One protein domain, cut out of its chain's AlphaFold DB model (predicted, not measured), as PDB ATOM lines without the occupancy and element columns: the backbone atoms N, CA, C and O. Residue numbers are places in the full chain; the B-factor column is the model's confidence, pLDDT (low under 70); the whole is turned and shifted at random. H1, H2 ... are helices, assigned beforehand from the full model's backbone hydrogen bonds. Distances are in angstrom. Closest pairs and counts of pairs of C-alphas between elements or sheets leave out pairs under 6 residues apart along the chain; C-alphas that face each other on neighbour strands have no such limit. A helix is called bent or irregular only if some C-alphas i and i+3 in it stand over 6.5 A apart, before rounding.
ATOM      1  N   SER A  88     161.465 185.170 148.335       42.91
ATOM      2  CA  SER A  88     161.099 183.761 148.324       42.91
ATOM      3  C   SER A  88     159.877 183.524 147.411       42.91
ATOM      4  O   SER A  88     158.918 184.302 147.466       42.91
ATOM      5  N   PRO A  89     159.835 182.417 146.635       46.09
ATOM      6  CA  PRO A  89     158.679 181.982 145.830       46.09
ATOM      7  C   PRO A  89     157.354 181.883 146.604       46.09
ATOM      8  O   PRO A  89     156.286 181.757 146.015       46.09
ATOM      9  N   SER A  90     157.404 181.958 147.935       45.66
ATOM     10  CA  SER A  90     156.255 181.996 148.840       45.66
ATOM     11  C   SER A  90     155.295 183.170 148.615       45.66
ATOM     12  O   SER A  90     154.156 183.087 149.061       45.66
ATOM     13  N   ALA A  91     155.689 184.233 147.905       50.03
ATOM     14  CA  ALA A  91     154.727 185.244 147.458       50.03
ATOM     15  C   ALA A  91     153.727 184.687 146.419       50.03
ATOM     16  O   ALA A  91     152.570 185.103 146.405       50.03
ATOM     17  N   SER A  92     154.123 183.682 145.625       58.50
ATOM     18  CA  SER A  92     153.225 182.967 144.705       58.50
ATOM     19  C   SER A  92     152.227 182.063 145.441       58.50
ATOM     20  O   SER A  92     151.108 181.885 144.970       58.50
ATOM     21  N   PHE A  93     152.581 181.540 146.623       63.50
ATOM     22  CA  PHE A  93     151.714 180.634 147.397       63.50
ATOM     23  C   PHE A  93     150.380 181.283 147.793       63.50
ATOM     24  O   PHE A  93     149.337 180.633 147.809       63.50
ATOM     25  N   ILE A  94     150.390 182.588 148.080       68.94
ATOM     26  CA  ILE A  94     149.173 183.321 148.450       68.94
ATOM     27  C   ILE A  94     148.211 183.388 147.258       68.94
ATOM     28  O   ILE A  94     147.019 183.127 147.423       68.94
ATOM     29  N   CYS A  95     148.720 183.655 146.054       74.75
ATOM     30  CA  CYS A  95     147.922 183.639 144.830       74.75
ATOM     31  C   CYS A  95     147.396 182.230 144.524       74.75
ATOM     32  O   CYS A  95     146.219 182.084 144.215       74.75
ATOM     33  N   GLU A  96     148.224 181.195 144.694       75.81
ATOM     34  CA  GLU A  96     147.822 179.791 144.500       75.81
ATOM     35  C   GLU A  96     146.725 179.316 145.455       75.81
ATOM     36  O   GLU A  96     145.941 178.434 145.106       75.81
ATOM     37  N   SER A  97     146.625 179.924 146.636       78.56
ATOM     38  CA  SER A  97     145.572 179.599 147.600       78.56
ATOM     39  C   SER A  97     144.194 180.180 147.240       78.56
ATOM     40  O   SER A  97     143.175 179.715 147.756       78.56
ATOM     41  N   CYS A  98     144.133 181.175 146.346       81.50
ATOM     42  CA  CYS A  98     142.885 181.774 145.880       81.50
ATOM     43  C   CYS A  98     142.316 180.955 144.714       81.50
ATOM     44  O   CYS A  98     142.941 180.812 143.665       81.50
ATOM     45  N   HIS A  99     141.104 180.420 144.874       86.06
ATOM     46  CA  HIS A  99     140.499 179.594 143.828       86.06
ATOM     47  C   HIS A  99     140.091 180.412 142.599       86.06
ATOM     48  O   HIS A  99     140.094 179.865 141.500       86.06
ATOM     49  N   GLU A 100     139.804 181.710 142.745       85.50
ATOM     50  CA  GLU A 100     139.569 182.596 141.600       85.50
ATOM     51  C   GLU A 100     140.821 182.839 140.759       85.50
ATOM     52  O   GLU A 100     140.706 183.211 139.597       85.50
ATOM     53  N   MET A 101     142.009 182.579 141.311       87.12
ATOM     54  CA  MET A 101     143.287 182.744 140.619       87.12
ATOM     55  C   MET A 101     143.654 181.538 139.740       87.12
ATOM     56  O   MET A 101     144.617 181.600 138.976       87.12
ATOM     57  N   LYS A 102     142.890 180.435 139.798       91.12
ATOM     58  CA  LYS A 102     143.137 179.228 138.985       91.12
ATOM     59  C   LYS A 102     143.372 179.511 137.488       91.12
ATOM     60  O   LYS A 102     144.327 178.939 136.959       91.12
ATOM     61  N   PRO A 103     142.597 180.380 136.806       92.81
ATOM     62  CA  PRO A 103     142.842 180.716 135.402       92.81
ATOM     63  C   PRO A 103     144.220 181.340 135.164       92.81
ATOM     64  O   PRO A 103     144.954 180.919 134.266       92.81
ATOM     65  N   GLU A 104     144.594 182.310 135.999       90.88
ATOM     66  CA  GLU A 104     145.855 183.045 135.880       90.88
ATOM     67  C   GLU A 104     147.053 182.142 136.183       90.88
ATOM     68  O   GLU A 104     148.064 182.197 135.488       90.88
ATOM     69  N   ILE A 105     146.923 181.238 137.161       91.44
ATOM     70  CA  ILE A 105     147.955 180.245 137.491       91.44
ATOM     71  C   ILE A 105     148.111 179.223 136.367       91.44
ATOM     72  O   ILE A 105     149.234 178.889 135.993       91.44
ATOM     73  N   ALA A 106     147.003 178.703 135.832       94.38
ATOM     74  CA  ALA A 106     147.032 177.697 134.776       94.38
ATOM     75  C   ALA A 106     147.689 178.239 133.497       94.38
ATOM     76  O   ALA A 106     148.518 177.565 132.883       94.38
ATOM     77  N   THR A 107     147.353 179.471 133.114       94.81
ATOM     78  CA  THR A 107     147.947 180.147 131.952       94.81
ATOM     79  C   THR A 107     149.400 180.551 132.207       94.81
ATOM     80  O   THR A 107     150.256 180.271 131.367       94.81
ATOM     81  N   TRP A 108     149.728 181.068 133.394       93.88
ATOM     82  CA  TRP A 108     151.109 181.370 133.781       93.88
ATOM     83  C   TRP A 108     152.009 180.129 133.738       93.88
ATOM     84  O   TRP A 108     153.093 180.193 133.153       93.88
ATOM     85  N   LYS A 109     151.547 178.979 134.256       93.88
ATOM     86  CA  LYS A 109     152.271 177.693 134.187       93.88
ATOM     87  C   LYS A 109     152.536 177.245 132.749       93.88
ATOM     88  O   LYS A 109     153.592 176.686 132.470       93.88
ATOM     89  N   ALA A 110     151.606 177.524 131.835       94.94
ATOM     90  CA  ALA A 110     151.740 177.229 130.409       94.94
ATOM     91  C   ALA A 110     152.513 178.308 129.614       94.94
ATOM     92  O   ALA A 110     152.723 178.160 128.407       94.94
ATOM     93  N   SER A 111     152.921 179.400 130.261       93.06
ATOM     94  CA  SER A 111     153.648 180.510 129.646       93.06
ATOM     95  C   SER A 111     155.163 180.280 129.619       93.06
ATOM     96  O   SER A 111     155.707 179.448 130.343       93.06
ATOM     97  N   SER A 112     155.879 181.099 128.845       90.38
ATOM     98  CA  SER A 112     157.349 181.159 128.900       90.38
ATOM     99  C   SER A 112     157.892 181.818 130.180       90.38
ATOM    100  O   SER A 112     159.101 181.838 130.374       90.38
ATOM    101  N   HIS A 113     157.020 182.348 131.042       90.94
ATOM    102  CA  HIS A 113     157.359 183.034 132.292       90.94
ATOM    103  C   HIS A 113     156.975 182.221 133.537       90.94
ATOM    104  O   HIS A 113     156.987 182.762 134.639       90.94
ATOM    105  N   SER A 114     156.689 180.922 133.395       91.81
ATOM    106  CA  SER A 114     156.269 180.017 134.481       91.81
ATOM    107  C   SER A 114     157.292 179.827 135.611       91.81
ATOM    108  O   SER A 114     156.999 179.194 136.620       91.81
ATOM    109  N   GLN A 115     158.504 180.363 135.459       88.69
ATOM    110  CA  GLN A 115     159.546 180.369 136.491       88.69
ATOM    111  C   GLN A 115     159.675 181.724 137.207       88.69
ATOM    112  O   GLN A 115     160.468 181.858 138.135       88.69
ATOM    113  N   ILE A 116     158.907 182.735 136.791       87.50
ATOM    114  CA  ILE A 116     158.925 184.083 137.363       87.50
ATOM    115  C   ILE A 116     157.771 184.219 138.354       87.50
ATOM    116  O   ILE A 116     156.614 184.027 137.986       87.50
ATOM    117  N   ALA A 117     158.079 184.553 139.608       86.62
ATOM    118  CA  ALA A 117     157.070 184.737 140.649       86.62
ATOM    119  C   ALA A 117     156.085 185.866 140.297       86.62
ATOM    120  O   ALA A 117     156.485 186.888 139.740       86.62
ATOM    121  N   CYS A 118     154.811 185.717 140.677       84.94
ATOM    122  CA  CYS A 118     153.737 186.642 140.291       84.94
ATOM    123  C   CYS A 118     154.043 188.102 140.672       84.94
ATOM    124  O   CYS A 118     153.846 189.007 139.865       84.94
ATOM    125  N   ILE A 119     154.582 188.323 141.877       83.38
ATOM    126  CA  ILE A 119     154.912 189.656 142.413       83.38
ATOM    127  C   ILE A 119     156.076 190.348 141.701       83.38
ATOM    128  O   ILE A 119     156.239 191.556 141.834       83.38
ATOM    129  N   ASN A 120     156.884 189.603 140.942       86.31
ATOM    130  CA  ASN A 120     157.940 190.214 140.140       86.31
ATOM    131  C   ASN A 120     157.333 190.978 138.963       86.31
ATOM    132  O   ASN A 120     157.938 191.937 138.500       86.31
ATOM    133  N   CYS A 121     156.144 190.561 138.509       86.69
ATOM    134  CA  CYS A 121     155.376 191.260 137.488       86.69
ATOM    135  C   CYS A 121     154.355 192.230 138.098       86.69
ATOM    136  O   CYS A 121     154.241 193.375 137.672       86.69
ATOM    137  N   HIS A 122     153.627 191.775 139.116       86.25
ATOM    138  CA  HIS A 122     152.590 192.536 139.807       86.25
ATOM    139  C   HIS A 122     153.137 193.200 141.075       86.25
ATOM    140  O   HIS A 122     152.823 192.802 142.198       86.25
ATOM    141  N   THR A 123     153.993 194.201 140.882       80.25
ATOM    142  CA  THR A 123     154.728 194.890 141.957       80.25
ATOM    143  C   THR A 123     153.846 195.790 142.831       80.25
ATOM    144  O   THR A 123     154.228 196.134 143.949       80.25
ATOM    145  N   ASP A 124     152.655 196.152 142.353       74.00
ATOM    146  CA  ASP A 124     151.653 196.953 143.058       74.00
ATOM    147  C   ASP A 124     150.775 196.122 144.013       74.00
ATOM    148  O   ASP A 124     150.099 196.672 144.890       74.00
ATOM    149  N   ILE A 125     150.813 194.790 143.900       72.81
ATOM    150  CA  ILE A 125     150.039 193.879 144.746       72.81
ATOM    151  C   ILE A 125     150.791 193.623 146.058       72.81
ATOM    152  O   ILE A 125     151.601 192.708 146.193       72.81
ATOM    153  N   GLY A 126     150.492 194.447 147.063       63.97
ATOM    154  CA  GLY A 126     150.983 194.264 148.430       63.97
ATOM    155  C   GLY A 126     150.186 193.235 149.258       63.97
ATOM    156  O   GLY A 126     149.063 192.870 148.900       63.97
ATOM    157  N   PRO A 127     150.690 192.835 150.446       57.50
ATOM    158  CA  PRO A 127     150.035 191.865 151.340       57.50
ATOM    159  C   PRO A 127     148.615 192.264 151.783       57.50
ATOM    160  O   PRO A 127     147.811 191.423 152.174       57.50
ATOM    161  N   THR A 128     148.290 193.557 151.731       56.91
ATOM    162  CA  THR A 128     146.997 194.121 152.144       56.91
ATOM    163  C   THR A 128     145.875 193.901 151.127       56.91
ATOM    164  O   THR A 128     144.707 194.035 151.487       56.91
ATOM    165  N   HIS A 129     146.188 193.523 149.882       60.59
ATOM    166  CA  HIS A 129     145.184 193.212 148.851       60.59
ATOM    167  C   HIS A 129     144.471 191.864 149.065       60.59
ATOM    168  O   HIS A 129     143.510 191.557 148.360       60.59
ATOM    169  N   PHE A 130     144.888 191.103 150.081       57.69
ATOM    170  CA  PHE A 130     144.325 189.815 150.498       57.69
ATOM    171  C   PHE A 130     142.866 189.897 150.986       57.69
ATOM    172  O   PHE A 130     142.105 188.943 150.843       57.69
ATOM    173  N   PHE A 131     142.434 191.046 151.519       55.97
ATOM    174  CA  PHE A 131     141.074 191.236 152.029       55.97
ATOM    175  C   PHE A 131     140.230 192.082 151.078       55.97
ATOM    176  O   PHE A 131     139.826 193.203 151.398       55.97
ATOM    177  N   GLN A 132     139.909 191.545 149.901       59.03
ATOM    178  CA  GLN A 132     138.827 192.133 149.119       59.03
ATOM    179  C   GLN A 132     137.489 191.772 149.768       59.03
ATOM    180  O   GLN A 132     136.934 190.698 149.555       59.03
ATOM    181  N   THR A 133     136.925 192.704 150.538       50.56
ATOM    182  CA  THR A 133     135.567 192.636 151.118       50.56
ATOM    183  C   THR A 133     134.481 192.259 150.097       50.56
ATOM    184  O   THR A 133     133.418 191.745 150.457       50.56
ATOM    185  N   LYS A 134     134.751 192.461 148.801       57.69
ATOM    186  CA  LYS A 134     133.904 192.032 147.684       57.69
ATOM    187  C   LYS A 134     133.764 190.510 147.557       57.69
ATOM    188  O   LYS A 134     132.668 190.065 147.230       57.69
ATOM    189  N   HIS A 135     134.797 189.729 147.882       70.12
ATOM    190  CA  HIS A 135     134.769 188.262 147.820       70.12
ATOM    191  C   HIS A 135     133.635 187.686 148.684       70.12
ATOM    192  O   HIS A 135     132.732 187.010 148.194       70.12
ATOM    193  N   PHE A 136     133.595 188.074 149.962       68.88
ATOM    194  CA  PHE A 136     132.584 187.603 150.916       68.88
ATOM    195  C   PHE A 136     131.170 188.106 150.613       68.88
ATOM    196  O   PHE A 136     130.188 187.460 150.971       68.88
ATOM    197  N   THR A 137     131.051 189.260 149.956       69.75
ATOM    198  CA  THR A 137     129.750 189.850 149.616       69.75
ATOM    199  C   THR A 137     129.219 189.401 148.256       69.75
ATOM    200  O   THR A 137     128.066 189.703 147.950       69.75
ATOM    201  N   LYS A 138     130.028 188.702 147.441       67.06
ATOM    202  CA  LYS A 138     129.738 188.344 146.038       67.06
ATOM    203  C   LYS A 138     129.311 189.534 145.164       67.06
ATOM    204  O   LYS A 138     128.635 189.367 144.154       67.06
ATOM    205  N   LYS A 139     129.672 190.760 145.559       65.12
ATOM    206  CA  LYS A 139     129.339 191.996 144.835       65.12
ATOM    207  C   LYS A 139     130.512 192.415 143.954       65.12
ATOM    208  O   LYS A 139     131.174 193.418 144.225       65.12
ATOM    209  N   TYR A 140     130.773 191.632 142.916       70.62
ATOM    210  CA  TYR A 140     131.793 191.924 141.914       70.62
ATOM    211  C   TYR A 140     131.332 191.470 140.527       70.62
ATOM    212  O   TYR A 140     130.570 190.515 140.411       70.62
ATOM    213  N   TYR A 141     131.771 192.193 139.496       70.75
ATOM    214  CA  TYR A 141     131.578 191.791 138.102       70.75
ATOM    215  C   TYR A 141     132.656 190.778 137.696       70.75
ATOM    216  O   TYR A 141     132.329 189.715 137.182       70.75
ATOM    217  N   LEU A 142     133.918 191.061 138.040       71.56
ATOM    218  CA  LEU A 142     135.032 190.114 138.008       71.56
ATOM    219  C   LEU A 142     135.703 190.077 139.393       71.56
ATOM    220  O   LEU A 142     135.886 191.130 140.005       71.56
ATOM    221  N   PRO A 143     136.041 188.890 139.932       66.81
ATOM    222  CA  PRO A 143     136.661 188.787 141.256       66.81
ATOM    223  C   PRO A 143     138.107 189.288 141.272       66.81
ATOM    224  O   PRO A 143     138.585 189.750 142.308       66.81
ATOM    225  N   ILE A 144     138.791 189.213 140.129       71.56
ATOM    226  CA  ILE A 144     140.152 189.702 139.940       71.56
ATOM    227  C   ILE A 144     140.093 190.802 138.884       71.56
ATOM    228  O   ILE A 144     139.717 190.563 137.740       71.56
ATOM    229  N   GLU A 145     140.453 192.015 139.289       66.69
ATOM    230  CA  GLU A 145     140.573 193.175 138.412       66.69
ATOM    231  C   GLU A 145     141.966 193.766 138.621       66.69
ATOM    232  O   GLU A 145     142.279 194.276 139.703       66.69
ATOM    233  N   VAL A 146     142.809 193.699 137.591       66.19
ATOM    234  CA  VAL A 146     144.072 194.434 137.593       66.19
ATOM    235  C   VAL A 146     143.735 195.892 137.282       66.19
ATOM    236  O   VAL A 146     143.232 196.212 136.209       66.19
ATOM    237  N   LYS A 147     143.939 196.785 138.255       65.19
ATOM    238  CA  LYS A 147     143.554 198.203 138.126       65.19
ATOM    239  C   LYS A 147     144.489 199.004 137.222       65.19
ATOM    240  O   LYS A 147     144.094 200.067 136.750       65.19
ATOM    241  N   ALA A 148     145.707 198.515 137.011       70.00
ATOM    242  CA  ALA A 148     146.707 199.134 136.161       70.00
ATOM    243  C   ALA A 148     147.490 198.056 135.394       70.00
ATOM    244  O   ALA A 148     147.784 197.006 135.960       70.00
ATOM    245  N   PRO A 149     147.834 198.285 134.118       78.69
ATOM    246  CA  PRO A 149     148.717 197.381 133.394       78.69
ATOM    247  C   PRO A 149     150.102 197.335 134.053       78.69
ATOM    248  O   PRO A 149     150.553 198.316 134.644       78.69
ATOM    249  N   VAL A 150     150.792 196.203 133.905       87.38
ATOM    250  CA  VAL A 150     152.197 196.067 134.312       87.38
ATOM    251  C   VAL A 150     153.053 197.063 133.518       87.38
ATOM    252  O   VAL A 150     152.932 197.127 132.290       87.38
ATOM    253  N   GLY A 151     153.883 197.836 134.226       89.62
ATOM    254  CA  GLY A 151     154.759 198.858 133.649       89.62
ATOM    255  C   GLY A 151     155.906 198.281 132.814       89.62
ATOM    256  O   GLY A 151     156.275 197.113 132.957       89.62
ATOM    257  N   ASN A 152     156.480 199.099 131.929       90.62
ATOM    258  CA  ASN A 152     157.566 198.684 131.030       90.62
ATOM    259  C   ASN A 152     158.826 198.286 131.801       90.62
ATOM    260  O   ASN A 152     159.478 197.299 131.462       90.62
ATOM    261  N   GLU A 153     159.109 198.993 132.894       90.50
ATOM    262  CA  GLU A 153     160.265 198.790 133.762       90.50
ATOM    263  C   GLU A 153     160.354 197.353 134.299       90.50
ATOM    264  O   GLU A 153     161.438 196.804 134.487       90.50
ATOM    265  N   VAL A 154     159.204 196.704 134.491       90.75
ATOM    266  CA  VAL A 154     159.115 195.316 134.946       90.75
ATOM    267  C   VAL A 154     159.676 194.360 133.897       90.75
ATOM    268  O   VAL A 154     160.429 193.443 134.227       90.75
ATOM    269  N   CYS A 155     159.333 194.586 132.628       89.88
ATOM    270  CA  CYS A 155     159.849 193.807 131.509       89.88
ATOM    271  C   CYS A 155     161.341 194.092 131.290       89.88
ATOM    272  O   CYS A 155     162.114 193.175 131.006       89.88
ATOM    273  N   GLU A 156     161.747 195.350 131.456       90.06
ATOM    274  CA  GLU A 156     163.106 195.835 131.199       90.06
ATOM    275  C   GLU A 156     164.148 195.352 132.204       90.06
ATOM    276  O   GLU A 156     165.327 195.245 131.867       90.06
ATOM    277  N   ASN A 157     163.719 194.939 133.399       89.69
ATOM    278  CA  ASN A 157     164.590 194.263 134.362       89.69
ATOM    279  C   ASN A 157     165.230 192.980 133.795       89.69
ATOM    280  O   ASN A 157     166.285 192.560 134.268       89.69
ATOM    281  N   CYS A 158     164.604 192.363 132.783       87.62
ATOM    282  CA  CYS A 158     165.079 191.133 132.144       87.62
ATOM    283  C   CYS A 158     165.277 191.260 130.622       87.62
ATOM    284  O   CYS A 158     166.088 190.531 130.044       87.62
ATOM    285  N   HIS A 159     164.536 192.140 129.943       87.56
ATOM    286  CA  HIS A 159     164.531 192.271 128.487       87.56
ATOM    287  C   HIS A 159     165.090 193.615 128.029       87.56
ATOM    288  O   HIS A 159     164.718 194.661 128.534       87.56
ATOM    289  N   SER A 160     165.922 193.604 126.986       83.69
ATOM    290  CA  SER A 160     166.267 194.829 126.269       83.69
ATOM    291  C   SER A 160     165.310 195.069 125.101       83.69
ATOM    292  O   SER A 160     164.824 194.133 124.458       83.69
ATOM    293  N   GLN A 161     165.097 196.343 124.779       70.62
ATOM    294  CA  GLN A 161     164.250 196.794 123.668       70.62
ATOM    295  C   GLN A 161     164.829 196.449 122.282       70.62
ATOM    296  O   GLN A 161     164.124 196.472 121.276       70.62
ATOM    297  N   ASN A 162     166.112 196.078 122.218       64.69
ATOM    298  CA  ASN A 162     166.824 195.723 120.987       64.69
ATOM    299  C   ASN A 162     166.650 194.242 120.600       64.69
ATOM    300  O   ASN A 162     167.584 193.608 120.105       64.69
ATOM    301  N   ARG A 163     165.470 193.653 120.823       59.44
ATOM    302  CA  ARG A 163     165.186 192.305 120.314       59.44
ATOM    303  C   ARG A 163     164.871 192.360 118.821       59.44
ATOM    304  O   ARG A 163     163.872 192.932 118.410       59.44
ATOM    305  N   ALA A 164     165.674 191.655 118.025       53.34
ATOM    306  CA  ALA A 164     165.436 191.402 116.599       53.34
ATOM    307  C   ALA A 164     164.318 190.368 116.330       53.34
ATOM    308  O   ALA A 164     164.255 189.790 115.250       53.34
ATOM    309  N   VAL A 165     163.472 190.072 117.323       48.12
ATOM    310  CA  VAL A 165     162.397 189.083 117.200       48.12
ATOM    311  C   VAL A 165     161.077 189.834 117.140       48.12
ATOM    312  O   VAL A 165     160.451 190.098 118.165       48.12
ATOM    313  N   THR A 166     160.679 190.205 115.928       52.44
ATOM    314  CA  THR A 166     159.361 190.769 115.646       52.44
ATOM    315  C   THR A 166     158.302 189.662 115.578       52.44
ATOM    316  O   THR A 166     158.609 188.527 115.186       52.44
ATOM    317  N   PRO A 167     157.039 189.932 115.961       54.25
ATOM    318  CA  PRO A 167     155.951 188.984 115.764       54.25
ATOM    319  C   PRO A 167     155.723 188.852 114.251       54.25
ATOM    320  O   PRO A 167     155.155 189.743 113.644       54.25
ATOM    321  N   ARG A 168     156.168 187.740 113.651       58.00
ATOM    322  CA  ARG A 168     156.281 187.494 112.192       58.00
ATOM    323  C   ARG A 168     157.505 188.160 111.560       58.00
ATOM    324  O   ARG A 168     157.784 189.335 111.766       58.00
ATOM    325  N   GLY A 169     158.250 187.353 110.805       65.69
ATOM    326  CA  GLY A 169     159.598 187.680 110.338       65.69
ATOM    327  C   GLY A 169     159.689 188.836 109.342       65.69
ATOM    328  O   GLY A 169     160.796 189.268 109.048       65.69
ATOM    329  N   ASP A 170     158.564 189.333 108.828       82.50
ATOM    330  CA  ASP A 170     158.512 190.461 107.906       82.50
ATOM    331  C   ASP A 170     158.081 191.781 108.563       82.50
ATOM    332  O   ASP A 170     158.263 192.821 107.931       82.50
ATOM    333  N   LEU A 171     157.563 191.775 109.802       85.12
ATOM    334  CA  LEU A 171     157.135 193.005 110.470       85.12
ATOM    335  C   LEU A 171     158.321 193.856 110.948       85.12
ATOM    336  O   LEU A 171     159.305 193.351 111.496       85.12
ATOM    337  N   ILE A 172     158.177 195.169 110.792       87.06
ATOM    338  CA  ILE A 172     159.091 196.220 111.232       87.06
ATOM    339  C   ILE A 172     158.443 196.919 112.432       87.06
ATOM    340  O   ILE A 172     157.571 197.768 112.276       87.06
ATOM    341  N   VAL A 173     158.868 196.565 113.647       87.25
ATOM    342  CA  VAL A 173     158.342 197.153 114.892       87.25
ATOM    343  C   VAL A 173     159.494 197.770 115.692       87.25
ATOM    344  O   VAL A 173     160.154 197.079 116.472       87.25
ATOM    345  N   PRO A 174     159.792 199.068 115.499       88.06
ATOM    346  CA  PRO A 174     160.834 199.753 116.257       88.06
ATOM    347  C   PRO A 174     160.353 200.050 117.686       88.06
ATOM    348  O   PRO A 174     159.691 201.061 117.917       88.06
ATOM    349  N   HIS A 175     160.688 199.185 118.651       88.50
ATOM    350  CA  HIS A 175     160.268 199.312 120.058       88.50
ATOM    351  C   HIS A 175     160.569 200.695 120.657       88.50
ATOM    352  O   HIS A 175     159.677 201.303 121.237       88.50
ATOM    353  N   GLN A 176     161.766 201.242 120.410       88.19
ATOM    354  CA  GLN A 176     162.172 202.569 120.902       88.19
ATOM    355  C   GLN A 176     161.225 203.695 120.457       88.19
ATOM    356  O   GLN A 176     160.950 204.613 121.221       88.19
ATOM    357  N   LYS A 177     160.699 203.633 119.224       89.50
ATOM    358  CA  LYS A 177     159.747 204.647 118.741       89.50
ATOM    359  C   LYS A 177     158.399 204.529 119.443       89.50
ATOM    360  O   LYS A 177     157.793 205.541 119.751       89.50
ATOM    361  N   HIS A 178     157.936 203.308 119.698       90.56
ATOM    362  CA  HIS A 178     156.657 203.088 120.373       90.56
ATOM    363  C   HIS A 178     156.725 203.494 121.844       90.56
ATOM    364  O   HIS A 178     155.805 204.114 122.368       90.56
ATOM    365  N   GLU A 179     157.833 203.184 122.506       88.50
ATOM    366  CA  GLU A 179     158.052 203.580 123.891       88.50
ATOM    367  C   GLU A 179     158.182 205.101 124.046       88.50
ATOM    368  O   GLU A 179     157.614 205.662 124.979       88.50
ATOM    369  N   ALA A 180     158.849 205.790 123.108       91.19
ATOM    370  CA  ALA A 180     158.916 207.254 123.098       91.19
ATOM    371  C   ALA A 180     157.521 207.913 123.026       91.19
ATOM    372  O   ALA A 180     157.328 209.000 123.565       91.19
ATOM    373  N   GLU A 181     156.541 207.220 122.436       92.50
ATOM    374  CA  GLU A 181     155.118 207.595 122.407       92.50
ATOM    375  C   GLU A 181     154.324 207.091 123.636       92.50
ATOM    376  O   GLU A 181     153.086 207.056 123.642       92.50
ATOM    377  N   GLY A 182     155.023 206.643 124.684       90.94
ATOM    378  CA  GLY A 182     154.443 206.160 125.936       90.94
ATOM    379  C   GLY A 182     153.638 204.867 125.798       90.94
ATOM    380  O   GLY A 182     152.703 204.643 126.567       90.94
ATOM    381  N   ILE A 183     153.927 204.029 124.796       90.75
ATOM    382  CA  ILE A 183     153.216 202.759 124.591       90.75
ATOM    383  C   ILE A 183     153.786 201.692 125.530       90.75
ATOM    384  O   ILE A 183     154.987 201.418 125.533       90.75
ATOM    385  N   ALA A 184     152.909 201.059 126.313       90.50
ATOM    386  CA  ALA A 184     153.310 200.013 127.246       90.50
ATOM    387  C   ALA A 184     153.597 198.679 126.529       90.50
ATOM    388  O   ALA A 184     152.881 198.312 125.596       90.50
ATOM    389  N   CYS A 185     154.563 197.886 127.005       88.50
ATOM    390  CA  CYS A 185     154.893 196.566 126.456       88.50
ATOM    391  C   CYS A 185     153.663 195.647 126.406       88.50
ATOM    392  O   CYS A 185     153.431 194.953 125.414       88.50
ATOM    393  N   THR A 186     152.838 195.691 127.452       88.12
ATOM    394  CA  THR A 186     151.590 194.923 127.593       88.12
ATOM    395  C   THR A 186     150.493 195.344 126.615       88.12
ATOM    396  O   THR A 186     149.566 194.572 126.394       88.12
ATOM    397  N   THR A 187     150.616 196.506 125.958       88.50
ATOM    398  CA  THR A 187     149.687 196.924 124.891       88.50
ATOM    399  C   THR A 187     149.776 195.979 123.693       88.50
ATOM    400  O   THR A 187     148.757 195.595 123.128       88.50
ATOM    401  N   CYS A 188     150.993 195.555 123.336       86.38
ATOM    402  CA  CYS A 188     151.233 194.628 122.227       86.38
ATOM    403  C   CYS A 188     151.387 193.175 122.712       86.38
ATOM    404  O   CYS A 188     150.951 192.239 122.045       86.38
ATOM    405  N   HIS A 189     152.001 192.975 123.883       87.94
ATOM    406  CA  HIS A 189     152.282 191.667 124.485       87.94
ATOM    407  C   HIS A 189     151.233 191.253 125.529       87.94
ATOM    408  O   HIS A 189     151.563 190.701 126.578       87.94
ATOM    409  N   ILE A 190     149.957 191.498 125.228       82.06
ATOM    410  CA  ILE A 190     148.829 191.352 126.162       82.06
ATOM    411  C   ILE A 190     148.679 189.942 126.756       82.06
ATOM    412  O   ILE A 190     148.308 189.772 127.912       82.06
ATOM    413  N   GLY A 191     149.031 188.907 125.991       88.25
ATOM    414  CA  GLY A 191     148.904 187.512 126.414       88.25
ATOM    415  C   GLY A 191     150.200 186.863 126.891       88.25
ATOM    416  O   GLY A 191     150.254 185.639 126.973       88.25
ATOM    417  N   VAL A 192     151.258 187.630 127.174       89.31
ATOM    418  CA  VAL A 192     152.603 187.083 127.436       89.31
ATOM    419  C   VAL A 192     152.657 186.074 128.594       89.31
ATOM    420  O   VAL A 192     153.364 185.067 128.492       89.31
ATOM    421  N   ALA A 193     151.892 186.321 129.660       90.69
ATOM    422  CA  ALA A 193     151.809 185.457 130.838       90.69
ATOM    423  C   ALA A 193     150.458 184.732 130.949       90.69
ATOM    424  O   ALA A 193     150.429 183.591 131.396       90.69
ATOM    425  N   HIS A 194     149.371 185.366 130.493       92.81
ATOM    426  CA  HIS A 194     148.006 184.904 130.769       92.81
ATOM    427  C   HIS A 194     147.152 184.622 129.525       92.81
ATOM    428  O   HIS A 194     146.018 184.173 129.640       92.81
ATOM    429  N   GLY A 195     147.659 184.872 128.313       91.00
ATOM    430  CA  GLY A 195     146.915 184.554 127.083       91.00
ATOM    431  C   GLY A 195     145.631 185.374 126.910       91.00
ATOM    432  O   GLY A 195     144.648 184.883 126.345       91.00
ATOM    433  N   GLY A 196     145.619 186.596 127.456       89.38
ATOM    434  CA  GLY A 196     144.532 187.566 127.318       89.38
ATOM    435  C   GLY A 196     143.174 187.058 127.809       89.38
ATOM    436  O   GLY A 196     142.146 187.397 127.226       89.38
ATOM    437  N   ILE A 197     143.148 186.152 128.794       90.25
ATOM    438  CA  ILE A 197     141.905 185.509 129.252       90.25
ATOM    439  C   ILE A 197     140.908 186.508 129.856       90.25
ATOM    440  O   ILE A 197     139.700 186.318 129.710       90.25
ATOM    441  N   ALA A 198     141.398 187.593 130.461       84.06
ATOM    442  CA  ALA A 198     140.566 188.670 130.983       84.06
ATOM    443  C   ALA A 198     139.902 189.467 129.847       84.06
ATOM    444  O   ALA A 198     138.686 189.661 129.848       84.06
ATOM    445  N   GLU A 199     140.667 189.865 128.829       82.38
ATOM    446  CA  GLU A 199     140.170 190.628 127.680       82.38
ATOM    447  C   GLU A 199     139.236 189.806 126.793       82.38
ATOM    448  O   GLU A 199     138.293 190.343 126.210       82.38
ATOM    449  N   ARG A 200     139.460 188.491 126.731       87.81
ATOM    450  CA  ARG A 200     138.575 187.534 126.056       87.81
ATOM    451  C   ARG A 200     137.361 187.127 126.893       87.81
ATOM    452  O   ARG A 200     136.529 186.374 126.400       87.81
ATOM    453  N   GLN A 201     137.234 187.644 128.116       88.12
ATOM    454  CA  GLN A 201     136.115 187.378 129.025       88.12
ATOM    455  C   GLN A 201     135.934 185.886 129.349       88.12
ATOM    456  O   GLN A 201     134.825 185.436 129.627       88.12
ATOM    457  N   GLU A 202     137.020 185.110 129.358       88.94
ATOM    458  CA  GLU A 202     136.970 183.660 129.594       88.94
ATOM    459  C   GLU A 202     136.574 183.308 131.036       88.94
ATOM    460  O   GLU A 202     136.186 182.182 131.324       88.94
ATOM    461  N   THR A 203     136.668 184.261 131.958       87.31
ATOM    462  CA  THR A 203     136.398 184.068 133.389       87.31
ATOM    463  C   THR A 203     135.057 184.650 133.843       87.31
ATOM    464  O   THR A 203     134.733 184.599 135.029       87.31
ATOM    465  N   ILE A 204     134.253 185.193 132.917       85.00
ATOM    466  CA  ILE A 204     132.961 185.830 133.231       85.00
ATOM    467  C   ILE A 204     131.893 184.828 133.695       85.00
ATOM    468  O   ILE A 204     130.914 185.211 134.334       85.00
ATOM    469  N   ASP A 205     132.076 183.545 133.377       85.25
ATOM    470  CA  ASP A 205     131.213 182.447 133.818       85.25
ATOM    471  C   ASP A 205     131.328 182.167 135.329       85.25
ATOM    472  O   ASP A 205     130.429 181.564 135.916       85.25
ATOM    473  N   GLY A 206     132.411 182.627 135.967       84.88
ATOM    474  CA  GLY A 206     132.728 182.356 137.365       84.88
ATOM    475  C   GLY A 206     133.097 180.897 137.653       84.88
ATOM    476  O   GLY A 206     133.250 180.536 138.823       84.88
ATOM    477  N   ASP A 207     133.253 180.049 136.631       88.94
ATOM    478  CA  ASP A 207     133.627 178.646 136.799       88.94
ATOM    479  C   ASP A 207     135.150 178.494 136.812       88.94
ATOM    480  O   ASP A 207     135.785 178.006 135.878       88.94
ATOM    481  N   PHE A 208     135.770 178.905 137.916       90.00
ATOM    482  CA  PHE A 208     137.221 178.793 138.084       90.00
ATOM    483  C   PHE A 208     137.708 177.344 138.204       90.00
ATOM    484  O   PHE A 208     138.897 177.077 138.053       90.00
ATOM    485  N   ASN A 209     136.813 176.389 138.471       90.69
ATOM    486  CA  ASN A 209     137.191 174.992 138.663       90.69
ATOM    487  C   ASN A 209     137.490 174.269 137.352       90.69
ATOM    488  O   ASN A 209     138.245 173.299 137.388       90.69
ATOM    489  N   ARG A 210     136.979 174.763 136.217       92.94
ATOM    490  CA  ARG A 210     137.330 174.240 134.887       92.94
ATOM    491  C   ARG A 210     138.784 174.510 134.486       92.94
ATOM    492  O   ARG A 210     139.251 173.953 133.501       92.94
ATOM    493  N   TRP A 211     139.492 175.377 135.212       93.69
ATOM    494  CA  TRP A 211     140.859 175.773 134.886       93.69
ATOM    495  C   TRP A 211     141.875 174.820 135.500       93.69
ATOM    496  O   TRP A 211     142.238 174.914 136.674       93.69
ATOM    497  N   ASP A 212     142.350 173.917 134.656       93.94
ATOM    498  CA  ASP A 212     143.450 172.999 134.907       93.94
ATOM    499  C   ASP A 212     144.619 173.260 133.940       93.94
ATOM    500  O   ASP A 212     144.614 174.202 133.142       93.94
ATOM    501  N   GLU A 213     145.653 172.424 134.003       93.38
ATOM    502  CA  GLU A 213     146.842 172.552 133.155       93.38
ATOM    503  C   GLU A 213     146.521 172.414 131.653       93.38
ATOM    504  O   GLU A 213     147.133 173.075 130.811       93.38
ATOM    505  N   VAL A 214     145.537 171.577 131.303       95.81
ATOM    506  CA  VAL A 214     145.096 171.377 129.916       95.81
ATOM    507  C   VAL A 214     144.430 172.645 129.393       95.81
ATOM    508  O   VAL A 214     144.822 173.158 128.343       95.81
ATOM    509  N   THR A 215     143.480 173.183 130.149       95.25
ATOM    510  CA  THR A 215     142.756 174.413 129.818       95.25
ATOM    511  C   THR A 215     143.702 175.613 129.775       95.25
ATOM    512  O   THR A 215     143.617 176.437 128.862       95.25
ATOM    513  N   GLY A 216     144.665 175.680 130.702       95.12
ATOM    514  CA  GLY A 216     145.735 176.678 130.700       95.12
ATOM    515  C   GLY A 216     146.551 176.656 129.406       95.12
ATOM    516  O   GLY A 216     146.698 177.687 128.750       95.12
ATOM    517  N   ARG A 217     147.006 175.476 128.965       95.06
ATOM    518  CA  ARG A 217     147.720 175.318 127.683       95.06
ATOM    519  C   ARG A 217     146.871 175.698 126.473       95.06
ATOM    520  O   ARG A 217     147.367 176.388 125.584       95.06
ATOM    521  N   GLN A 218     145.603 175.289 126.441       94.81
ATOM    522  CA  GLN A 218     144.675 175.634 125.356       94.81
ATOM    523  C   GLN A 218     144.439 177.146 125.245       94.81
ATOM    524  O   GLN A 218     144.178 177.649 124.154       94.81
ATOM    525  N   ASN A 219     144.588 177.878 126.351       94.12
ATOM    526  CA  ASN A 219     144.479 179.333 126.398       94.12
ATOM    527  C   ASN A 219     145.820 180.070 126.240       94.12
ATOM    528  O   ASN A 219     145.822 181.289 126.112       94.12
ATOM    529  N   MET A 220     146.943 179.351 126.146       93.69
ATOM    530  CA  MET A 220     148.288 179.907 125.915       93.69
ATOM    531  C   MET A 220     148.837 179.633 124.511       93.69
ATOM    532  O   MET A 220     150.051 179.595 124.274       93.69
ATOM    533  N   VAL A 221     147.934 179.484 123.546       90.00
ATOM    534  CA  VAL A 221     148.248 179.326 122.123       90.00
ATOM    535  C   VAL A 221     148.616 180.659 121.465       90.00
ATOM    536  O   VAL A 221     148.246 181.732 121.931       90.00
ATOM    537  N   TRP A 222     149.364 180.595 120.359       82.75
ATOM    538  CA  TRP A 222     149.943 181.769 119.688       82.75
ATOM    539  C   TRP A 222     148.918 182.874 119.391       82.75
ATOM    540  O   TRP A 222     149.171 184.028 119.711       82.75
ATOM    541  N   GLN A 223     147.742 182.504 118.885       82.38
ATOM    542  CA  GLN A 223     146.636 183.412 118.550       82.38
ATOM    543  C   GLN A 223     146.126 184.283 119.711       82.38
ATOM    544  O   GLN A 223     145.524 185.317 119.460       82.38
ATOM    545  N   TYR A 224     146.347 183.881 120.967       87.44
ATOM    546  CA  TYR A 224     145.928 184.652 122.147       87.44
ATOM    547  C   TYR A 224     147.076 185.438 122.788       87.44
ATOM    548  O   TYR A 224     146.867 186.197 123.731       87.44
ATOM    549  N   LYS A 225     148.303 185.253 122.291       84.69
ATOM    550  CA  LYS A 225     149.515 185.919 122.789       84.69
ATOM    551  C   LYS A 225     150.037 186.982 121.830       84.69
ATOM    552  O   LYS A 225     151.020 187.648 122.146       84.69
ATOM    553  N   THR A 226     149.418 187.107 120.662       77.81
ATOM    554  CA  THR A 226     149.815 188.038 119.613       77.81
ATOM    555  C   THR A 226     148.697 189.008 119.284       77.81
ATOM    556  O   THR A 226     147.515 188.706 119.428       77.81
ATOM    557  N   MET A 227     149.103 190.196 118.854       79.81
ATOM    558  CA  MET A 227     148.203 191.244 118.406       79.81
ATOM    559  C   MET A 227     147.824 191.019 116.938       79.81
ATOM    560  O   MET A 227     148.659 190.608 116.124       79.81
ATOM    561  N   SER A 228     146.563 191.279 116.593       80.00
ATOM    562  CA  SER A 228     146.110 191.255 115.204       80.00
ATOM    563  C   SER A 228     146.530 192.534 114.472       80.00
ATOM    564  O   SER A 228     146.696 193.592 115.075       80.00
ATOM    565  N   MET A 229     146.655 192.465 113.144       82.06
ATOM    566  CA  MET A 229     146.936 193.651 112.324       82.06
ATOM    567  C   MET A 229     145.858 194.737 112.487       82.06
ATOM    568  O   MET A 229     146.170 195.924 112.466       82.06
ATOM    569  N   GLU A 230     144.599 194.336 112.700       81.44
ATOM    570  CA  GLU A 230     143.488 195.247 112.997       81.44
ATOM    571  C   GLU A 230     143.791 196.134 114.207       81.44
ATOM    572  O   GLU A 230     143.635 197.351 114.135       81.44
ATOM    573  N   GLN A 231     144.276 195.541 115.298       84.56
ATOM    574  CA  GLN A 231     144.605 196.277 116.517       84.56
ATOM    575  C   GLN A 231     145.756 197.271 116.287       84.56
ATOM    576  O   GLN A 231     145.685 198.397 116.780       84.56
ATOM    577  N   CYS A 232     146.758 196.906 115.473       87.19
ATOM    578  CA  CYS A 232     147.824 197.826 115.062       87.19
ATOM    579  C   CYS A 232     147.253 199.040 114.315       87.19
ATOM    580  O   CYS A 232     147.533 200.182 114.677       87.19
ATOM    581  N   ILE A 233     146.425 198.797 113.293       87.62
ATOM    582  CA  ILE A 233     145.879 199.851 112.428       87.62
ATOM    583  C   ILE A 233     144.900 200.755 113.177       87.62
ATOM    584  O   ILE A 233     144.916 201.960 112.946       87.62
ATOM    585  N   ILE A 234     144.083 200.223 114.092       86.44
ATOM    586  CA  ILE A 234     143.205 201.047 114.939       86.44
ATOM    587  C   ILE A 234     144.046 202.039 115.751       86.44
ATOM    588  O   ILE A 234     143.807 203.241 115.680       86.44
ATOM    589  N   CYS A 235     145.083 201.560 116.444       90.56
ATOM    590  CA  CYS A 235     145.963 202.423 117.232       90.56
ATOM    591  C   CYS A 235     146.707 203.448 116.358       90.56
ATOM    592  O   CYS A 235     146.743 204.631 116.688       90.56
ATOM    593  N   HIS A 236     147.248 203.025 115.211       92.50
ATOM    594  CA  HIS A 236     147.925 203.923 114.270       92.50
ATOM    595  C   HIS A 236     146.973 204.951 113.654       92.50
ATOM    596  O   HIS A 236     147.377 206.075 113.384       92.50
ATOM    597  N   LYS A 237     145.698 204.618 113.457       89.31
ATOM    598  CA  LYS A 237     144.698 205.587 113.014       89.31
ATOM    599  C   LYS A 237     144.387 206.613 114.095       89.31
ATOM    600  O   LYS A 237     144.353 207.802 113.797       89.31
ATOM    601  N   ASP A 238     144.192 206.156 115.324       91.25
ATOM    602  CA  ASP A 238     143.818 207.017 116.447       91.25
ATOM    603  C   ASP A 238     144.971 207.922 116.906       91.25
ATOM    604  O   ASP A 238     144.732 209.002 117.441       91.25
ATOM    605  N   ARG A 239     146.222 207.496 116.681       92.31
ATOM    606  CA  ARG A 239     147.448 208.231 117.037       92.31
ATOM    607  C   ARG A 239     148.195 208.827 115.839       92.31
ATOM    608  O   ARG A 239     149.344 209.222 115.991       92.31
ATOM    609  N   GLU A 240     147.578 208.851 114.658       91.88
ATOM    610  CA  GLU A 240     148.178 209.393 113.423       91.88
ATOM    611  C   GLU A 240     149.537 208.753 113.040       91.88
ATOM    612  O   GLU A 240     150.403 209.380 112.433       91.88
ATOM    613  N   GLY A 241     149.728 207.477 113.381       91.06
ATOM    614  CA  GLY A 241     150.888 206.673 113.003       91.06
ATOM    615  C   GLY A 241     150.851 206.177 111.545       91.06
ATOM    616  O   GLY A 241     149.819 206.275 110.875       91.06
ATOM    617  N   PRO A 242     151.962 205.595 111.043       91.69
ATOM    618  CA  PRO A 242     152.054 205.085 109.671       91.69
ATOM    619  C   PRO A 242     151.007 204.008 109.368       91.69
ATOM    620  O   PRO A 242     150.800 203.103 110.172       91.69
ATOM    621  N   GLN A 243     150.350 204.085 108.214       86.50
ATOM    622  CA  GLN A 243     149.311 203.127 107.790       86.50
ATOM    623  C   GLN A 243     149.612 202.505 106.426       86.50
ATOM    624  O   GLN A 243     148.889 201.617 105.978       86.50
ATOM    625  N   ASP A 244     150.661 202.980 105.756       87.56
ATOM    626  CA  ASP A 244     151.187 202.346 104.562       87.56
ATOM    627  C   ASP A 244     151.818 201.000 104.917       87.56
ATOM    628  O   ASP A 244     152.397 200.795 105.988       87.56
ATOM    629  N   CYS A 245     151.661 200.054 104.003       85.56
ATOM    630  CA  CYS A 245     152.009 198.674 104.262       85.56
ATOM    631  C   CYS A 245     153.529 198.520 104.435       85.56
ATOM    632  O   CYS A 245     153.973 197.735 105.267       85.56
ATOM    633  N   GLU A 246     154.319 199.287 103.685       88.12
ATOM    634  CA  GLU A 246     155.782 199.262 103.643       88.12
ATOM    635  C   GLU A 246     156.434 199.804 104.924       88.12
ATOM    636  O   GLU A 246     157.532 199.374 105.280       88.12
ATOM    637  N   SER A 247     155.757 200.692 105.658       90.00
ATOM    638  CA  SER A 247     156.206 201.128 106.986       90.00
ATOM    639  C   SER A 247     156.195 200.002 108.018       90.00
ATOM    640  O   SER A 247     156.965 200.043 108.979       90.00
ATOM    641  N   CYS A 248     155.342 198.995 107.818       87.56
ATOM    642  CA  CYS A 248     155.164 197.878 108.740       87.56
ATOM    643  C   CYS A 248     155.734 196.565 108.199       87.56
ATOM    644  O   CYS A 248     156.187 195.747 108.988       87.56
TER     645      CYS A 248
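AT A GLANCE: This is residues 88 to 248 of the 400 residues of an uncharacterized protein of Desulfitobacterium metallireducens DSM 15288 (UniProt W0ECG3). Picture an elongated body of mostly short helices strung on long loops, with H2 and H9 packed crosswise near one end and H7, H11 and H12 toward the other. H8 and H10 lie nearest the middle, where the stretch from 189 to 212 also passes, while H5 and H12 lie farthest out. The printed part has 161 residues with twelve named helices, H1 to H12 in chain order, and no named strand; its class is all helix, though under half of its residues, 72, are in named elements. It is compact, with a radius of gyration of the C-alphas of 17.3 A, and spans 53 by 33 by 28 A.

HOW THE PARTS SIT: Begin at H1, residues 90 to 97, which only just touches H2, residues 99 to 109, only at the corner, with 3 pairs of C-alphas within 8 A; Cys 95 and Met 101 have the closest C-alphas, 6.3 A apart. Their lines stand at a steep tilt of 56 degrees, opposite ways. H1 also touches H3, residues 118 to 121, closest at the C-alphas of Ser 92 and Cys 118, 5.8 A apart. H4, residues 127 to 130, and H5, residues 133 to 137, touch no helix. H3 only just touches H6, residues 152 to 156, with 3 pairs of C-alphas within 8 A, the closest being Cys 121 and Val 154 at 6.1 A. H7, residues 175 to 180, is only just apart from H8, residues 185 to 188, at 8.1 A. H6 and H8 only just touch, with 3 such pairs, closest at the C-alphas of Asn 152 and Cys 185, 5.7 A apart. Look next at H9, residues 213 to 219: it touches H2, about perpendicular at 74 degrees, where the C-alphas of Thr 107 and Gly 216 come closest, 4.3 A. H10, residues 222 to 225, meets H9 only through their link. H11, residues 229 to 238, and H12, residues 245 to 248, touch no helix. Each O i to N i+4 pair is within hydrogen-bond range in H5, H6, H7, H9 and H11, but 2 of 4 are in H1 and 5 of 7 in H2; H3, H4, H8, H10 and H12 are too short for such a pair.

IN THESE COORDINATES: Find C-alpha 90 at (156.255, 181.996, 148.840); from there H1 runs 11.0 A. H2 runs 15.3 A and is irregular, with C-alphas 100 and 103 7.3 A apart. H11 runs 14.3 A from C-alpha 229 at (146.936, 193.651, 112.324), and H12 ends at C-alpha 248, (155.164, 197.878, 108.740).

THE WHOLE: The C-alphas of Phe 136 and Glu 246 are the two farthest apart, 53.9 A. The printed part has no cut; its long links are H5 to H6, H6 to H7 and H8 to H9. Mean pLDDT of the printed part is 81.5, with 32 residues under 70, among them 88 to 94, 126 to 134 and 162 to 169.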